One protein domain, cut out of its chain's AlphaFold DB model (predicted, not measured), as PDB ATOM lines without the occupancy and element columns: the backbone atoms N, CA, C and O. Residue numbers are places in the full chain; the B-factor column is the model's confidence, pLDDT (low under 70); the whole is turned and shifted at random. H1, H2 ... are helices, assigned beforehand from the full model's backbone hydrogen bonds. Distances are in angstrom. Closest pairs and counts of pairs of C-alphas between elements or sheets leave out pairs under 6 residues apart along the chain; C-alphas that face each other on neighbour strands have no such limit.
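This is residues 2 to 43 of the 107 residues of an uncharacterized protein of Lachnospiraceae bacterium OF11-28 (UniProt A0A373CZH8). The model is a loose U of helices: H1 and H3 are its two arms, running opposite ways, and the short H2 sits at the closed end between them. Residues 34 to 43 form an unnamed tail after H3, and the longest distance in the domain runs from the link between H1 and H2 to this tail. The printed part has 42 residues, with three named helices in the order H1, H2, H3 and no named strand; 21 of the 42 residues are in the helices, and the class is all helix. The whole is only just loose, close to compact, with a radius of gyration of the C-alphas of 11.1 A, and its elongated outline spans 33 by 20 by 18 A.

The printed part begins at Phe 2, with its C-alpha at (186.579, 206.468, 227.398). H1 is residues 6 to 11, beginning at C-alpha 6 at (185.592, 211.794, 233.689), and measures 8.6 A from first to last C-alpha. H2 is residues 17 to 20 and measures 5.6 A. H3, the longest helix, is residues 23 to 33 and measures 15.3 A, ending at C-alpha 33 at (184.485, 215.336, 227.449). Residues 34 to 43 follow with no named element.

H1 and H3 touch, and their closest C-alphas, those of Thr 7 and Val 30, are 6.2 A apart. Their lines stand at a shallow tilt of 34 degrees, only just short of steep, and they run opposite ways. H2 is close to H1 but not clearly touching it; the closest C-alphas are those of Leu 11 and Gln 19, 7.2 A apart. H2 is also close to H3 but not clearly touching it, with the C-alphas of Met 18 and Leu 26 closest at 6.8 A. In H1 and H3 every O i to N i+4 pair is within hydrogen-bond range; H2, with 4 residues, is too short for such a pair, and its one O i to N i+3 pair is within range.

The two C-alphas farthest apart, those of Tyr 15 and Gly 41, are 33.2 A apart, and those of Phe 2 and Glu 43 are 15.3 A apart. The printed part has no cut. The links H1 to H2, of 5 residues, and H2 to H3, of 2 residues, are both tight. Residues 12 to 17 stand free, of which residue 17 belongs to H2. Residues 20 to 25 also stand free, of which residue 20 belongs to H2 and 23 to 25 belong to H3. The mean pLDDT of the printed part is 78.4, and confidence is low, under 70, at residues 34 to 41.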
ATOM      1  N   PHE A   2     187.717 206.508 226.466       82.81
ATOM      2  CA  PHE A   2     186.579 206.468 227.398       82.81
ATOM      3  C   PHE A   2     186.925 206.012 228.826       82.81
ATOM      4  O   PHE A   2     186.666 206.751 229.766       82.81
ATOM      5  N   MET A   3     187.583 204.862 229.008       87.81
ATOM      6  CA  MET A   3     187.873 204.306 230.348       87.81
ATOM      7  C   MET A   3     188.762 205.194 231.240       87.81
ATOM      8  O   MET A   3     188.813 205.006 232.451       87.81
ATOM      9  N   ASN A   4     189.446 206.180 230.647       86.75
ATOM     10  CA  ASN A   4     190.268 207.161 231.358       86.75
ATOM     11  C   ASN A   4     189.596 208.543 231.480       86.75
ATOM     12  O   ASN A   4     190.225 209.478 231.971       86.75
ATOM     13  N   SER A   5     188.354 208.689 231.013       84.25
ATOM     14  CA  SER A   5     187.601 209.949 231.016       84.25
ATOM     15  C   SER A   5     186.914 210.222 232.359       84.25
ATOM     16  O   SER A   5     186.747 209.322 233.190       84.25
ATOM     17  N   GLU A   6     186.470 211.464 232.562       84.56
ATOM     18  CA  GLU A   6     185.592 211.794 233.689       84.56
ATOM     19  C   GLU A   6     184.195 211.177 233.520       84.56
ATOM     20  O   GLU A   6     183.591 210.814 234.523       84.56
ATOM     21  N   THR A   7     183.717 210.940 232.292       83.94
ATOM     22  CA  THR A   7     182.445 210.241 232.042       83.94
ATOM     23  C   THR A   7     182.458 208.822 232.617       83.94
ATOM     24  O   THR A   7     181.547 208.452 233.354       83.94
ATOM     25  N   ALA A   8     183.516 208.042 232.364       86.88
ATOM     26  CA  ALA A   8     183.645 206.688 232.917       86.88
ATOM     27  C   ALA A   8     183.750 206.693 234.450       86.88
ATOM     28  O   ALA A   8     183.089 205.907 235.118       86.88
ATOM     29  N   LYS A   9     184.513 207.636 235.017       89.06
ATOM     30  CA  LYS A   9     184.610 207.822 236.472       89.06
ATOM     31  C   LYS A   9     183.260 208.190 237.091       89.06
ATOM     32  O   LYS A   9     182.919 207.730 238.173       89.06
ATOM     33  N   ALA A  10     182.485 209.028 236.418       87.56
ATOM     34  CA  ALA A  10     181.167 209.405 236.889       87.56
ATOM     35  C   ALA A  10     180.217 208.187 236.860       87.56
ATOM     36  O   ALA A  10     179.399 208.038 237.765       87.56
ATOM     37  N   LEU A  11     180.349 207.287 235.881       86.94
ATOM     38  CA  LEU A  11     179.604 206.021 235.827       86.94
ATOM     39  C   LEU A  11     180.040 204.988 236.885       86.94
ATOM     40  O   LEU A  11     179.301 204.037 237.108       86.94
ATOM     41  N   ASP A  12     181.190 205.170 237.545       90.62
ATOM     42  CA  ASP A  12     181.600 204.382 238.724       90.62
ATOM     43  C   ASP A  12     180.877 204.831 240.020       90.62
ATOM     44  O   ASP A  12     181.110 204.291 241.098       90.62
ATOM     45  N   SER A  13     180.051 205.882 239.968       87.19
ATOM     46  CA  SER A  13     179.355 206.412 241.150       87.19
ATOM     47  C   SER A  13     178.010 205.713 241.353       87.19
ATOM     48  O   SER A  13     177.302 205.462 240.380       87.19
ATOM     49  N   GLU A  14     177.614 205.473 242.610       81.12
ATOM     50  CA  GLU A  14     176.315 204.850 242.937       81.12
ATOM     51  C   GLU A  14     175.139 205.618 242.323       81.12
ATOM     52  O   GLU A  14     174.214 205.021 241.779       81.12
ATOM     53  N   TYR A  15     175.221 206.950 242.346       77.25
ATOM     54  CA  TYR A  15     174.226 207.841 241.768       77.25
ATOM     55  C   TYR A  15     174.841 208.676 240.654       77.25
ATOM     56  O   TYR A  15     175.708 209.519 240.893       77.25
ATOM     57  N   ASN A  16     174.340 208.491 239.435       78.00
ATOM     58  CA  ASN A  16     174.678 209.359 238.321       78.00
ATOM     59  C   ASN A  16     173.470 209.583 237.407       78.00
ATOM     60  O   ASN A  16     172.869 208.631 236.923       78.00
ATOM     61  N   ARG A  17     173.158 210.848 237.092       75.88
ATOM     62  CA  ARG A  17     172.107 211.216 236.121       75.88
ATOM     63  C   ARG A  17     172.270 210.529 234.759       75.88
ATOM     64  O   ARG A  17     171.281 210.239 234.102       75.88
ATOM     65  N   MET A  18     173.504 210.236 234.359       77.81
ATOM     66  CA  MET A  18     173.842 209.526 233.127       77.81
ATOM     67  C   MET A  18     173.376 208.069 233.125       77.81
ATOM     68  O   MET A  18     173.144 207.533 232.051       77.81
ATOM     69  N   GLN A  19     173.148 207.443 234.286       73.44
ATOM     70  CA  GLN A  19     172.516 206.115 234.353       73.44
ATOM     71  C   GLN A  19     171.082 206.127 233.788       73.44
ATOM     72  O   GLN A  19     170.566 205.082 233.411       73.44
ATOM     73  N   TRP A  20     170.451 207.305 233.722       78.25
ATOM     74  CA  TRP A  20     169.090 207.522 233.228       78.25
ATOM     75  C   TRP A  20     169.067 208.193 231.845       78.25
ATOM     76  O   TRP A  20     167.995 208.495 231.323       78.25
ATOM     77  N   ALA A  21     170.239 208.475 231.268       82.31
ATOM     78  CA  ALA A  21     170.358 209.114 229.966       82.31
ATOM     79  C   ALA A  21     170.246 208.081 228.835       82.31
ATOM     80  O   ALA A  21     170.700 206.945 228.964       82.31
ATOM     81  N   GLY A  22     169.659 208.493 227.709       82.75
ATOM     82  CA  GLY A  22     169.677 207.694 226.484       82.75
ATOM     83  C   GLY A  22     171.090 207.563 225.902       82.75
ATOM     84  O   GLY A  22     171.963 208.385 226.183       82.75
ATOM     85  N   GLU A  23     171.295 206.547 225.060       80.06
ATOM     86  CA  GLU A  23     172.590 206.250 224.427       80.06
ATOM     87  C   GLU A  23     173.167 207.451 223.661       80.06
ATOM     88  O   GLU A  23     174.354 207.734 223.792       80.06
ATOM     89  N   GLU A  24     172.335 208.204 222.935       81.00
ATOM     90  CA  GLU A  24     172.777 209.393 222.189       81.00
ATOM     91  C   GLU A  24     173.400 210.453 223.106       81.00
ATOM     92  O   GLU A  24     174.509 210.915 222.852       81.00
ATOM     93  N   TYR A  25     172.752 210.767 224.234       83.88
ATOM     94  CA  TYR A  25     173.284 211.737 225.195       83.88
ATOM     95  C   TYR A  25     174.585 211.238 225.837       83.88
ATOM     96  O   TYR A  25     175.506 212.015 226.075       83.88
ATOM     97  N   LEU A  26     174.676 209.935 226.125       79.38
ATOM     98  CA  LEU A  26     175.902 209.336 226.651       79.38
ATOM     99  C   LEU A  26     177.057 209.472 225.659       79.38
ATOM    100  O   LEU A  26     178.164 209.823 226.064       79.38
ATOM    101  N   LEU A  27     176.812 209.217 224.374       79.31
ATOM    102  CA  LEU A  27     177.818 209.375 223.329       79.31
ATOM    103  C   LEU A  27     178.251 210.837 223.189       79.31
ATOM    104  O   LEU A  27     179.454 211.098 223.172       79.31
ATOM    105  N   ASP A  28     177.307 211.776 223.177       82.69
ATOM    106  CA  ASP A  28     177.599 213.211 223.126       82.69
ATOM    107  C   ASP A  28     178.434 213.666 224.325       82.69
ATOM    108  O   ASP A  28     179.411 214.395 224.164       82.69
ATOM    109  N   GLU A  29     178.109 213.199 225.530       81.31
ATOM    110  CA  GLU A  29     178.865 213.513 226.741       81.31
ATOM    111  C   GLU A  29     180.280 212.918 226.686       81.31
ATOM    112  O   GLU A  29     181.246 213.574 227.082       81.31
ATOM    113  N   VAL A  30     180.440 211.692 226.174       79.75
ATOM    114  CA  VAL A  30     181.763 211.078 225.981       79.75
ATOM    115  C   VAL A  30     182.581 211.864 224.966       79.75
ATOM    116  O   VAL A  30     183.747 212.136 225.241       79.75
ATOM    117  N   ILE A  31     181.995 212.239 223.826       78.88
ATOM    118  CA  ILE A  31     182.665 213.013 222.775       78.88
ATOM    119  C   ILE A  31     183.009 214.414 223.291       78.88
ATOM    120  O   ILE A  31     184.155 214.838 223.160       78.88
ATOM    121  N   GLY A  32     182.073 215.099 223.949       79.31
ATOM    122  CA  GLY A  32     182.267 216.440 224.502       79.31
ATOM    123  C   GLY A  32     183.320 216.497 225.612       79.31
ATOM    124  O   GLY A  32     184.089 217.453 225.682       79.31
ATOM    125  N   ASN A  33     183.415 215.457 226.449       74.94
ATOM    126  CA  ASN A  33     184.485 215.336 227.449       74.94
ATOM    127  C   ASN A  33     185.789 214.764 226.877       74.94
ATOM    128  O   ASN A  33     186.841 214.819 227.528       74.94
ATOM    129  N   SER A  34     185.749 214.176 225.683       67.12
ATOM    130  CA  SER A  34     186.945 213.715 225.005       67.12
ATOM    131  C   SER A  34     187.724 214.947 224.537       67.12
ATOM    132  O   SER A  34     187.231 215.769 223.778       67.12
ATOM    133  N   LYS A  35     188.976 215.109 224.983       63.50
ATOM    134  CA  LYS A  35     189.867 216.187 224.505       63.50
ATOM    135  C   LYS A  35     190.310 216.001 223.039       63.50
ATOM    136  O   LYS A  35     191.383 216.466 222.667       63.50
ATOM    137  N   THR A  36     189.562 215.247 222.239       58.81
ATOM    138  CA  THR A  36     189.887 214.921 220.851       58.81
ATOM    139  C   THR A  36     188.753 215.375 219.954       58.81
ATOM    140  O   THR A  36     187.633 214.897 220.081       58.81
ATOM    141  N   GLU A  37     189.069 216.246 219.003       58.22
ATOM    142  CA  GLU A  37     188.128 216.729 217.984       58.22
ATOM    143  C   GLU A  37     187.798 215.655 216.927       58.22
ATOM    144  O   GLU A  37     186.928 215.849 216.083       58.22
ATOM    145  N   SER A  38     188.480 214.503 216.965       59.69
ATOM    146  CA  SER A  38     188.235 213.365 216.085       59.69
ATOM    147  C   SER A  38     188.476 212.034 216.796       59.69
ATOM    148  O   SER A  38     189.333 211.916 217.676       59.69
ATOM    149  N   LEU A  39     187.725 211.004 216.396       65.38
ATOM    150  CA  LEU A  39     188.047 209.626 216.751       65.38
ATOM    151  C   LEU A  39     189.420 209.308 216.154       65.38
ATOM    152  O   LEU A  39     189.581 209.257 214.933       65.38
ATOM    153  N   VAL A  40     190.419 209.133 217.019       63.16
ATOM    154  CA  VAL A  40     191.763 208.722 216.606       63.16
ATOM    155  C   VAL A  40     191.615 207.409 215.839       63.16
ATOM    156  O   VAL A  40     191.009 206.467 216.351       63.16
ATOM    157  N   GLY A  41     192.111 207.364 214.600       68.38
ATOM    158  CA  GLY A  41     192.053 206.159 213.776       68.38
ATOM    159  C   GLY A  41     192.577 204.936 214.533       68.38
ATOM    160  O   GLY A  41     193.473 205.040 215.372       68.38
ATOM    161  N   GLY A  42     192.003 203.769 214.259       77.38
ATOM    162  CA  GLY A  42     192.319 202.551 214.988       77.38
ATOM    163  C   GLY A  42     191.545 201.358 214.457       77.38
ATOM    164  O   GLY A  42     190.820 201.449 213.466       77.38
ATOM    165  N   GLU A  43     191.719 200.223 215.121       86.06
ATOM    166  CA  GLU A  43     190.977 199.021 214.779       86.06
ATOM    167  C   GLU A  43     189.491 199.172 215.129       86.06
ATOM    168  O   GLU A  43     189.131 199.551 216.245       86.06
TER     169      GLU A  43